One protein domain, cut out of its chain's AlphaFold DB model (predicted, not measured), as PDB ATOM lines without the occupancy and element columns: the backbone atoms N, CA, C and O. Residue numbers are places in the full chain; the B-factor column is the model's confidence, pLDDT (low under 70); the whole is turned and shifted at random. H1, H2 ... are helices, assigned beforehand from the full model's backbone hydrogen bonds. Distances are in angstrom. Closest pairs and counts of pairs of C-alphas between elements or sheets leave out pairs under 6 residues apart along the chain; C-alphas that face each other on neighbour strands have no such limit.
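What this domain is: This is residues 4 to 91 of the 112 residues of an uncharacterized protein of Bordetella sp. H567 (UniProt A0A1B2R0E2). This model has little regular structure: an extended, drawn-out chain with three separate helices, H2 near the middle and H3 sticking out at one end. From H1, residues 13 to 41 run out and fold back to H2 as a long loop whose far turn, residues 25 to 31, sticks out at the other end. The printed part has 88 residues, 35 of them in named helices, H1, H2, H3 in chain order, with no named strand; the class is all helix. The radius of gyration of the C-alphas is 24.1 A, and the spans are 77 by 35 by 22 A.

How they stand to each other: H2, residues 42 to 54, is apart from H1, residues 4 to 12, and from H3, residues 77 to 89. H1 and H3 are apart too. Every O i to N i+4 pair is within hydrogen-bond range in H2 and H3; in H1 0 of 5 are, beside 2 of 6 O i to N i+3 pairs.

Where its parts are: H2 and H3 each measure 18.6 A from first to last C-alpha, H1 14.4 A. C-alpha 4 is at (139.564, 188.934, 317.227), C-alpha 89 at (119.359, 157.980, 283.941).

The domain as a whole: The C-alphas farthest apart, of Glu 27 and Ala 89, are 77.1 A apart. Both links are long, and the printed part has no cut. Mean pLDDT of the printed part is 70.2, with residues 4 to 30 and 63 to 72 among those under 70.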
ATOM      1  N   LEU A   4     140.780 188.237 316.791       52.03
ATOM      2  CA  LEU A   4     139.564 188.934 317.227       52.03
ATOM      3  C   LEU A   4     138.411 187.970 317.561       52.03
ATOM      4  O   LEU A   4     137.612 188.261 318.442       52.03
ATOM      5  N   ALA A   5     138.349 186.803 316.910       49.56
ATOM      6  CA  ALA A   5     137.294 185.814 317.148       49.56
ATOM      7  C   ALA A   5     137.461 185.079 318.491       49.56
ATOM      8  O   ALA A   5     136.479 184.818 319.179       49.56
ATOM      9  N   SER A   6     138.702 184.799 318.906       44.78
ATOM     10  CA  SER A   6     138.984 184.118 320.179       44.78
ATOM     11  C   SER A   6     138.665 184.976 321.405       44.78
ATOM     12  O   SER A   6     138.319 184.431 322.448       44.78
ATOM     13  N   LEU A   7     138.739 186.306 321.291       52.16
ATOM     14  CA  LEU A   7     138.486 187.217 322.412       52.16
ATOM     15  C   LEU A   7     136.984 187.351 322.723       52.16
ATOM     16  O   LEU A   7     136.607 187.515 323.879       52.16
ATOM     17  N   LEU A   8     136.115 187.200 321.717       55.03
ATOM     18  CA  LEU A   8     134.663 187.289 321.901       55.03
ATOM     19  C   LEU A   8     134.089 186.037 322.590       55.03
ATOM     20  O   LEU A   8     133.227 186.152 323.459       55.03
ATOM     21  N   LEU A   9     134.630 184.853 322.281       53.62
ATOM     22  CA  LEU A   9     134.158 183.563 322.807       53.62
ATOM     23  C   LEU A   9     134.502 183.335 324.293       53.62
ATOM     24  O   LEU A   9     133.767 182.640 324.988       53.62
ATOM     25  N   ILE A  10     135.568 183.960 324.807       56.78
ATOM     26  CA  ILE A  10     135.985 183.835 326.218       56.78
ATOM     27  C   ILE A  10     135.097 184.678 327.161       56.78
ATOM     28  O   ILE A  10     135.021 184.395 328.351       56.78
ATOM     29  N   SER A  11     134.368 185.677 326.647       46.31
ATOM     30  CA  SER A  11     133.528 186.567 327.471       46.31
ATOM     31  C   SER A  11     132.138 186.013 327.826       46.31
ATOM     32  O   SER A  11     131.454 186.583 328.673       46.31
ATOM     33  N   ALA A  12     131.716 184.901 327.217       55.09
ATOM     34  CA  ALA A  12     130.356 184.372 327.363       55.09
ATOM     35  C   ALA A  12     130.165 183.395 328.546       55.09
ATOM     36  O   ALA A  12     129.047 182.950 328.784       55.09
ATOM     37  N   THR A  13     131.216 183.046 329.294       59.03
ATOM     38  CA  THR A  13     131.177 181.954 330.291       59.03
ATOM     39  C   THR A  13     131.014 182.386 331.756       59.03
ATOM     40  O   THR A  13     131.048 181.521 332.626       59.03
ATOM     41  N   LEU A  14     130.782 183.672 332.070       57.12
ATOM     42  CA  LEU A  14     130.659 184.149 333.468       57.12
ATOM     43  C   LEU A  14     129.302 184.781 333.831       57.12
ATOM     44  O   LEU A  14     129.229 185.688 334.652       57.12
ATOM     45  N   ALA A  15     128.199 184.302 333.262       52.62
ATOM     46  CA  ALA A  15     126.861 184.723 333.686       52.62
ATOM     47  C   ALA A  15     125.999 183.498 333.998       52.62
ATOM     48  O   ALA A  15     125.168 183.092 333.192       52.62
ATOM     49  N   GLY A  16     126.228 182.862 335.150       54.16
ATOM     50  CA  GLY A  16     125.499 181.637 335.466       54.16
ATOM     51  C   GLY A  16     125.635 181.083 336.878       54.16
ATOM     52  O   GLY A  16     125.602 179.872 337.012       54.16
ATOM     53  N   THR A  17     125.783 181.898 337.927       52.94
ATOM     54  CA  THR A  17     125.712 181.402 339.321       52.94
ATOM     55  C   THR A  17     125.242 182.470 340.317       52.94
ATOM     56  O   THR A  17     125.988 182.865 341.203       52.94
ATOM     57  N   ALA A  18     124.000 182.954 340.211       50.59
ATOM     58  CA  ALA A  18     123.325 183.619 341.339       50.59
ATOM     59  C   ALA A  18     121.814 183.750 341.079       50.59
ATOM     60  O   ALA A  18     121.328 184.828 340.761       50.59
ATOM     61  N   ALA A  19     121.061 182.652 341.171       48.09
ATOM     62  CA  ALA A  19     119.593 182.727 341.169       48.09
ATOM     63  C   ALA A  19     118.916 181.759 342.154       48.09
ATOM     64  O   ALA A  19     117.697 181.652 342.161       48.09
ATOM     65  N   TYR A  20     119.680 181.083 343.016       50.75
ATOM     66  CA  TYR A  20     119.127 180.181 344.025       50.75
ATOM     67  C   TYR A  20     119.637 180.591 345.405       50.75
ATOM     68  O   TYR A  20     120.704 180.138 345.800       50.75
ATOM     69  N   ALA A  21     118.924 181.491 346.091       53.12
ATOM     70  CA  ALA A  21     118.828 181.538 347.559       53.12
ATOM     71  C   ALA A  21     118.103 182.810 348.027       53.12
ATOM     72  O   ALA A  21     118.747 183.815 348.317       53.12
ATOM     73  N   HIS A  22     116.778 182.746 348.159       46.38
ATOM     74  CA  HIS A  22     116.058 183.379 349.268       46.38
ATOM     75  C   HIS A  22     114.636 182.799 349.303       46.38
ATOM     76  O   HIS A  22     113.819 183.155 348.461       46.38
ATOM     77  N   GLU A  23     114.349 181.873 350.220       52.09
ATOM     78  CA  GLU A  23     112.971 181.434 350.478       52.09
ATOM     79  C   GLU A  23     112.391 182.272 351.626       52.09
ATOM     80  O   GLU A  23     112.777 182.060 352.779       52.09
ATOM     81  N   PRO A  24     111.500 183.246 351.352       54.34
ATOM     82  CA  PRO A  24     110.757 183.916 352.402       54.34
ATOM     83  C   PRO A  24     109.676 182.962 352.916       54.34
ATOM     84  O   PRO A  24     108.797 182.508 352.184       54.34
ATOM     85  N   SER A  25     109.750 182.646 354.201       56.91
ATOM     86  CA  SER A  25     108.730 181.896 354.920       56.91
ATOM     87  C   SER A  25     107.387 182.646 354.906       56.91
ATOM     88  O   SER A  25     107.158 183.529 355.725       56.91
ATOM     89  N   GLY A  26     106.496 182.274 353.987       57.94
ATOM     90  CA  GLY A  26     105.090 181.999 354.307       57.94
ATOM     91  C   GLY A  26     104.048 183.124 354.345       57.94
ATOM     92  O   GLY A  26     102.889 182.781 354.533       57.94
ATOM     93  N   GLU A  27     104.360 184.406 354.136       63.66
ATOM     94  CA  GLU A  27     103.330 185.466 354.206       63.66
ATOM     95  C   GLU A  27     103.427 186.460 353.020       63.66
ATOM     96  O   GLU A  27     104.190 187.421 353.028       63.66
ATOM     97  N   LEU A  28     102.616 186.192 351.989       59.88
ATOM     98  CA  LEU A  28     101.967 187.136 351.056       59.88
ATOM     99  C   LEU A  28     102.735 188.067 350.092       59.88
ATOM    100  O   LEU A  28     102.056 188.778 349.355       59.88
ATOM    101  N   ASP A  29     104.059 188.035 349.955       66.50
ATOM    102  CA  ASP A  29     104.735 188.831 348.903       66.50
ATOM    103  C   ASP A  29     104.911 188.028 347.596       66.50
ATOM    104  O   ASP A  29     106.017 187.694 347.162       66.50
ATOM    105  N   TYR A  30     103.777 187.627 347.004       66.56
ATOM    106  CA  TYR A  30     103.724 186.928 345.717       66.56
ATOM    107  C   TYR A  30     103.178 187.852 344.619       66.56
ATOM    108  O   TYR A  30     102.087 188.403 344.776       66.56
ATOM    109  N   PRO A  31     103.860 187.969 343.466       73.75
ATOM    110  CA  PRO A  31     105.073 187.252 343.070       73.75
ATOM    111  C   PRO A  31     106.347 187.813 343.728       73.75
ATOM    112  O   PRO A  31     106.402 189.007 344.018       73.75
ATOM    113  N   PRO A  32     107.396 186.987 343.907       74.06
ATOM    114  CA  PRO A  32     108.668 187.472 344.423       74.06
ATOM    115  C   PRO A  32     109.246 188.559 343.497       74.06
ATOM    116  O   PRO A  32     109.128 188.449 342.269       74.06
ATOM    117  N   PRO A  33     109.910 189.590 344.043       74.38
ATOM    118  CA  PRO A  33     110.551 190.619 343.236       74.38
ATOM    119  C   PRO A  33     111.651 190.009 342.356       74.38
ATOM    120  O   PRO A  33     112.670 189.507 342.833       74.38
ATOM    121  N   ILE A  34     111.455 190.073 341.039       73.12
ATOM    122  CA  ILE A  34     112.439 189.645 340.041       73.12
ATOM    123  C   ILE A  34     113.559 190.684 339.920       73.12
ATOM    124  O   ILE A  34     113.376 191.773 339.377       73.12
ATOM    125  N   SER A  35     114.750 190.335 340.405       73.38
ATOM    126  CA  SER A  35     115.953 191.149 340.205       73.38
ATOM    127  C   SER A  35     116.494 190.939 338.790       73.38
ATOM    128  O   SER A  35     116.957 189.854 338.446       73.38
ATOM    129  N   GLN A  36     116.442 191.976 337.953       68.62
ATOM    130  CA  GLN A  36     117.055 191.958 336.623       68.62
ATOM    131  C   GLN A  36     118.578 192.068 336.777       68.62
ATOM    132  O   GLN A  36     119.112 193.148 337.009       68.62
ATOM    133  N   THR A  37     119.287 190.944 336.672       70.69
ATOM    134  CA  THR A  37     120.757 190.872 336.819       70.69
ATOM    135  C   THR A  37     121.519 191.156 335.518       70.69
ATOM    136  O   THR A  37     122.749 191.143 335.498       70.69
ATOM    137  N   GLY A  38     120.808 191.407 334.415       69.75
ATOM    138  CA  GLY A  38     121.407 191.672 333.110       69.75
ATOM    139  C   GLY A  38     121.948 193.097 332.997       69.75
ATOM    140  O   GLY A  38     121.209 194.058 333.178       69.75
ATOM    141  N   SER A  39     123.221 193.237 332.629       78.38
ATOM    142  CA  SER A  39     123.877 194.531 332.380       78.38
ATOM    143  C   SER A  39     123.824 194.989 330.915       78.38
ATOM    144  O   SER A  39     124.411 196.013 330.567       78.38
ATOM    145  N   LEU A  40     123.151 194.234 330.037       83.94
ATOM    146  CA  LEU A  40     123.126 194.516 328.602       83.94
ATOM    147  C   LEU A  40     122.224 195.705 328.279       83.94
ATOM    148  O   LEU A  40     121.040 195.731 328.623       83.94
ATOM    149  N   THR A  41     122.764 196.652 327.516       88.88
ATOM    150  CA  THR A  41     121.952 197.714 326.925       88.88
ATOM    151  C   THR A  41     121.066 197.153 325.811       88.88
ATOM    152  O   THR A  41     121.344 196.105 325.215       88.88
ATOM    153  N   ARG A  42     119.986 197.874 325.483       86.75
ATOM    154  CA  ARG A  42     119.069 197.476 324.406       86.75
ATOM    155  C   ARG A  42     119.797 197.272 323.077       86.75
ATOM    156  O   ARG A  42     119.512 196.304 322.370       86.75
ATOM    157  N   ASP A  43     120.745 198.147 322.768       88.88
ATOM    158  CA  ASP A  43     121.518 198.088 321.528       88.88
ATOM    159  C   ASP A  43     122.425 196.857 321.485       88.88
ATOM    160  O   ASP A  43     122.481 196.167 320.465       88.88
ATOM    161  N   GLN A  44     123.068 196.517 322.607       84.06
ATOM    162  CA  GLN A  44     123.893 195.313 322.718       84.06
ATOM    163  C   GLN A  44     123.064 194.039 322.529       84.06
ATOM    164  O   GLN A  44     123.467 193.149 321.779       84.06
ATOM    165  N   ALA A  45     121.875 193.969 323.131       87.94
ATOM    166  CA  ALA A  45     120.975 192.829 322.963       87.94
ATOM    167  C   ALA A  45     120.507 192.666 321.502       87.94
ATOM    168  O   ALA A  45     120.446 191.552 320.978       87.94
ATOM    169  N   VAL A  46     120.211 193.774 320.809       89.56
ATOM    170  CA  VAL A  46     119.830 193.748 319.385       89.56
ATOM    171  C   VAL A  46     121.002 193.323 318.500       89.56
ATOM    172  O   VAL A  46     120.802 192.529 317.576       89.56
ATOM    173  N   ALA A  47     122.210 193.811 318.779       86.56
ATOM    174  CA  ALA A  47     123.415 193.431 318.047       86.56
ATOM    175  C   ALA A  47     123.727 191.935 318.208       86.56
ATOM    176  O   ALA A  47     123.926 191.244 317.208       86.56
ATOM    177  N   ALA A  48     123.679 191.420 319.440       85.56
ATOM    178  CA  ALA A  48     123.896 190.005 319.734       85.56
ATOM    179  C   ALA A  48     122.874 189.111 319.015       85.56
ATOM    180  O   ALA A  48     123.245 188.133 318.366       85.56
ATOM    181  N   ARG A  49     121.588 189.491 319.037       87.69
ATOM    182  CA  ARG A  49     120.540 188.746 318.328       87.69
ATOM    183  C   ARG A  49     120.762 188.733 316.814       87.69
ATOM    184  O   ARG A  49     120.591 187.691 316.190       87.69
ATOM    185  N   ARG A  50     121.135 189.867 316.210       84.88
ATOM    186  CA  ARG A  50     121.433 189.934 314.767       84.88
ATOM    187  C   ARG A  50     122.619 189.045 314.392       84.88
ATOM    188  O   ARG A  50     122.557 188.369 313.370       84.88
ATOM    189  N   ALA A  51     123.662 189.013 315.221       81.94
ATOM    190  CA  ALA A  51     124.808 188.132 315.009       81.94
ATOM    191  C   ALA A  51     124.409 186.648 315.080       81.94
ATOM    192  O   ALA A  51     124.771 185.881 314.192       81.94
ATOM    193  N   ALA A  52     123.601 186.263 316.073       84.19
ATOM    194  CA  ALA A  52     123.101 184.896 316.211       84.19
ATOM    195  C   ALA A  52     122.198 184.475 315.034       84.19
ATOM    196  O   ALA A  52     122.294 183.349 314.551       84.19
ATOM    197  N   GLN A  53     121.366 185.390 314.518       82.31
ATOM    198  CA  GLN A  53     120.571 185.151 313.305       82.31
ATOM    199  C   GLN A  53     121.461 184.919 312.080       82.31
ATOM    200  O   GLN A  53     121.250 183.958 311.347       82.31
ATOM    201  N   ALA A  54     122.483 185.755 311.873       79.38
ATOM    202  CA  ALA A  54     123.421 185.599 310.760       79.38
ATOM    203  C   ALA A  54     124.248 184.304 310.856       79.38
ATOM    204  O   ALA A  54     124.617 183.733 309.835       79.38
ATOM    205  N   ALA A  55     124.512 183.830 312.075       78.56
ATOM    206  CA  ALA A  55     125.178 182.559 312.338       78.56
ATOM    207  C   ALA A  55     124.245 181.336 312.223       78.56
ATOM    208  O   ALA A  55     124.695 180.213 312.441       78.56
ATOM    209  N   GLY A  56     122.954 181.533 311.925       76.31
ATOM    210  CA  GLY A  56     121.969 180.451 311.849       76.31
ATOM    211  C   GLY A  56     121.652 179.800 313.199       76.31
ATOM    212  O   GLY A  56     121.141 178.689 313.230       76.31
ATOM    213  N   GLN A  57     121.962 180.470 314.312       76.50
ATOM    214  CA  GLN A  57     121.738 179.975 315.678       76.50
ATOM    215  C   GLN A  57     120.336 180.307 316.212       76.50
ATOM    216  O   GLN A  57     119.993 179.922 317.325       76.50
ATOM    217  N   VAL A  58     119.544 181.067 315.452       75.44
ATOM    218  CA  VAL A  58     118.175 181.458 315.802       75.44
ATOM    219  C   VAL A  58     117.226 180.841 314.788       75.44
ATOM    220  O   VAL A  58     117.385 181.062 313.586       75.44
ATOM    221  N   THR A  59     116.240 180.097 315.278       70.19
ATOM    222  CA  THR A  59     115.191 179.483 314.460       70.19
ATOM    223  C   THR A  59     113.941 180.355 314.480       70.19
ATOM    224  O   THR A  59     113.706 181.120 315.419       70.19
ATOM    225  N   PHE A  60     113.151 180.279 313.412       70.81
ATOM    226  CA  PHE A  60     111.841 180.914 313.332       70.81
ATOM    227  C   PHE A  60     110.833 179.868 312.845       70.81
ATOM    228  O   PHE A  60     111.105 179.181 311.863       70.81
ATOM    229  N   GLY A  61     109.678 179.772 313.509       73.75
ATOM    230  CA  GLY A  61     108.620 178.803 313.190       73.75
ATOM    231  C   GLY A  61     108.520 177.655 314.199       73.75
ATOM    232  O   GLY A  61     109.089 177.731 315.280       73.75
ATOM    233  N   GLU A  62     107.786 176.600 313.836       74.94
ATOM    234  CA  GLU A  62     107.489 175.418 314.678       74.94
ATOM    235  C   GLU A  62     108.717 174.527 314.954       74.94
ATOM    236  O   GLU A  62     108.658 173.596 315.750       74.94
ATOM    237  N   ILE A  63     109.831 174.764 314.257       63.41
ATOM    238  CA  ILE A  63     111.035 173.946 314.388       63.41
ATOM    239  C   ILE A  63     111.913 174.548 315.487       63.41
ATOM    240  O   ILE A  63     112.558 175.585 315.305       63.41
ATOM    241  N   GLU A  64     111.926 173.875 316.635       66.69
ATOM    242  CA  GLU A  64     112.675 174.283 317.830       66.69
ATOM    243  C   GLU A  64     114.197 174.109 317.684       66.69
ATOM    244  O   GLU A  64     114.969 174.696 318.440       66.69
ATOM    245  N   GLU A  65     114.646 173.340 316.689       62.81
ATOM    246  CA  GLU A  65     116.057 173.054 316.451       62.81
ATOM    247  C   GLU A  65     116.596 173.803 315.229       62.81
ATOM    248  O   GLU A  65     115.982 173.843 314.158       62.81
ATOM    249  N   ALA A  66     117.766 174.432 315.378       59.34
ATOM    250  CA  ALA A  66     118.419 175.092 314.259       59.34
ATOM    251  C   ALA A  66     118.817 174.043 313.223       59.34
ATOM    252  O   ALA A  66     119.512 173.082 313.551       59.34
ATOM    253  N   ALA A  67     118.390 174.239 311.971       60.34
ATOM    254  CA  ALA A  67     118.779 173.351 310.887       60.34
ATOM    255  C   ALA A  67     120.314 173.223 310.874       60.34
ATOM    256  O   ALA A  67     121.006 174.252 310.921       60.34
ATOM    257  N   PRO A  68     120.859 171.993 310.832       58.78
ATOM    258  CA  PRO A  68     122.296 171.806 310.816       58.78
ATOM    259  C   PRO A  68     122.867 172.586 309.635       58.78
ATOM    260  O   PRO A  68     122.357 172.499 308.515       58.78
ATOM    261  N   GLN A  69     123.908 173.379 309.891       60.12
ATOM    262  CA  GLN A  69     124.626 174.077 308.832       60.12
ATOM    263  C   GLN A  69     125.146 173.013 307.862       60.12
ATOM    264  O   GLN A  69     126.051 172.248 308.196       60.12
ATOM    265  N   GLY A  70     124.516 172.915 306.689       59.72
ATOM    266  CA  GLY A  70     124.910 171.953 305.672       59.72
ATOM    267  C   GLY A  70     126.369 172.181 305.292       59.72
ATOM    268  O   GLY A  70     126.809 173.324 305.151       59.72
ATOM    269  N   THR A  71     127.131 171.100 305.133       68.62
ATOM    270  CA  THR A  71     128.506 171.182 304.637       68.62
ATOM    271  C   THR A  71     128.505 171.960 303.328       68.62
ATOM    272  O   THR A  71     127.785 171.601 302.394       68.62
ATOM    273  N   ALA A  72     129.296 173.032 303.259       67.69
ATOM    274  CA  ALA A  72     129.441 173.796 302.030       67.69
ATOM    275  C   ALA A  72     129.869 172.840 300.910       67.69
ATOM    276  O   ALA A  72     130.917 172.196 300.997       67.69
ATOM    277  N   SER A  73     129.028 172.715 299.883       74.81
ATOM    278  CA  SER A  73     129.345 171.869 298.741       74.81
ATOM    279  C   SER A  73     130.566 172.435 298.029       74.81
ATOM    280  O   SER A  73     130.630 173.626 297.726       74.81
ATOM    281  N   THR A  74     131.536 171.573 297.746       83.75
ATOM    282  CA  THR A  74     132.674 171.902 296.881       83.75
ATOM    283  C   THR A  74     132.297 171.837 295.400       83.75
ATOM    284  O   THR A  74     133.103 172.215 294.549       83.75
ATOM    285  N   LEU A  75     131.086 171.365 295.081       86.12
ATOM    286  CA  LEU A  75     130.617 171.199 293.715       86.12
ATOM    287  C   LEU A  75     130.081 172.509 293.151       86.12
ATOM    288  O   LEU A  75     129.299 173.236 293.768       86.12
ATOM    289  N   THR A  76     130.457 172.769 291.907       87.38
ATOM    290  CA  THR A  76     129.850 173.827 291.107       87.38
ATOM    291  C   THR A  76     128.427 173.439 290.700       87.38
ATOM    292  O   THR A  76     128.097 172.262 290.556       87.38
ATOM    293  N   ARG A  77     127.581 174.440 290.424       82.56
ATOM    294  CA  ARG A  77     126.210 174.222 289.926       82.56
ATOM    295  C   ARG A  77     126.170 173.331 288.675       82.56
ATOM    296  O   ARG A  77     125.246 172.540 288.527       82.56
ATOM    297  N   GLY A  78     127.171 173.445 287.797       88.44
ATOM    298  CA  GLY A  78     127.280 172.614 286.596       88.44
ATOM    299  C   GLY A  78     127.538 171.139 286.910       88.44
ATOM    300  O   GLY A  78     126.904 170.276 286.316       88.44
ATOM    301  N   GLN A  79     128.409 170.848 287.879       87.00
ATOM    302  CA  GLN A  79     128.682 169.472 288.318       87.00
ATOM    303  C   GLN A  79     127.450 168.835 288.961       87.00
ATOM    304  O   GLN A  79     127.068 167.739 288.574       87.00
ATOM    305  N   VAL A  80     126.765 169.569 289.845       87.19
ATOM    306  CA  VAL A  80     125.521 169.096 290.477       87.19
ATOM    307  C   VAL A  80     124.460 168.737 289.430       87.19
ATOM    308  O   VAL A  80     123.779 167.725 289.567       87.19
ATOM    309  N   HIS A  81     124.329 169.535 288.366       84.81
ATOM    310  CA  HIS A  81     123.386 169.244 287.285       84.81
ATOM    311  C   HIS A  81     123.757 167.964 286.524       84.81
ATOM    312  O   HIS A  81     122.894 167.128 286.267       84.81
ATOM    313  N   THR A  82     125.032 167.794 286.177       87.31
ATOM    314  CA  THR A  82     125.512 166.584 285.497       87.31
ATOM    315  C   THR A  82     125.267 165.333 286.341       87.31
ATOM    316  O   THR A  82     124.737 164.348 285.824       87.31
ATOM    317  N   ASP A  83     125.577 165.390 287.636       83.50
ATOM    318  CA  ASP A  83     125.383 164.270 288.559       83.50
ATOM    319  C   ASP A  83     123.895 163.927 288.721       83.50
ATOM    320  O   ASP A  83     123.526 162.752 288.713       83.50
ATOM    321  N   ALA A  84     123.021 164.938 288.790       82.31
ATOM    322  CA  ALA A  84     121.575 164.740 288.866       82.31
ATOM    323  C   ALA A  84     121.012 164.059 287.606       82.31
ATOM    324  O   ALA A  84     120.211 163.129 287.712       82.31
ATOM    325  N   VAL A  85     121.458 164.471 286.413       83.31
ATOM    326  CA  VAL A  85     121.058 163.835 285.144       83.31
ATOM    327  C   VAL A  85     121.551 162.388 285.079       83.31
ATOM    328  O   VAL A  85     120.800 161.500 284.673       83.31
ATOM    329  N   ALA A  86     122.788 162.130 285.511       82.06
ATOM    330  CA  ALA A  86     123.340 160.781 285.559       82.06
ATOM    331  C   ALA A  86     122.574 159.885 286.551       82.06
ATOM    332  O   ALA A  86     122.257 158.744 286.225       82.06
ATOM    333  N   ALA A  87     122.228 160.390 287.736       78.62
ATOM    334  CA  ALA A  87     121.435 159.657 288.726       78.62
ATOM    335  C   ALA A  87     120.018 159.340 288.219       78.62
ATOM    336  O   ALA A  87     119.539 158.216 288.375       78.62
ATOM    337  N   HIS A  88     119.380 160.297 287.539       72.94
ATOM    338  CA  HIS A  88     118.082 160.086 286.902       72.94
ATOM    339  C   HIS A  88     118.146 158.985 285.832       72.94
ATOM    340  O   HIS A  88     117.317 158.078 285.822       72.94
ATOM    341  N   ALA A  89     119.165 159.008 284.966       77.12
ATOM    342  CA  ALA A  89     119.359 157.980 283.941       77.12
ATOM    343  C   ALA A  89     119.645 156.585 284.531       77.12
ATOM    344  O   ALA A  89     119.250 155.578 283.947       77.12
ATOM    345  N   ASN A  90     120.297 156.526 285.695       71.94
ATOM    346  CA  ASN A  90     120.585 155.286 286.417       71.94
ATOM    347  C   ASN A  90     119.404 154.782 287.272       71.94
ATOM    348  O   ASN A  90     119.540 153.760 287.944       71.94
ATOM    349  N   GLY A  91     118.260 155.478 287.272       64.38
ATOM    350  CA  GLY A  91     117.061 155.088 288.023       64.38
ATOM    351  C   GLY A  91     117.200 155.191 289.547       64.38
ATOM    352  O   GLY A  91     116.352 154.681 290.272       64.38
TER     353      GLY A  91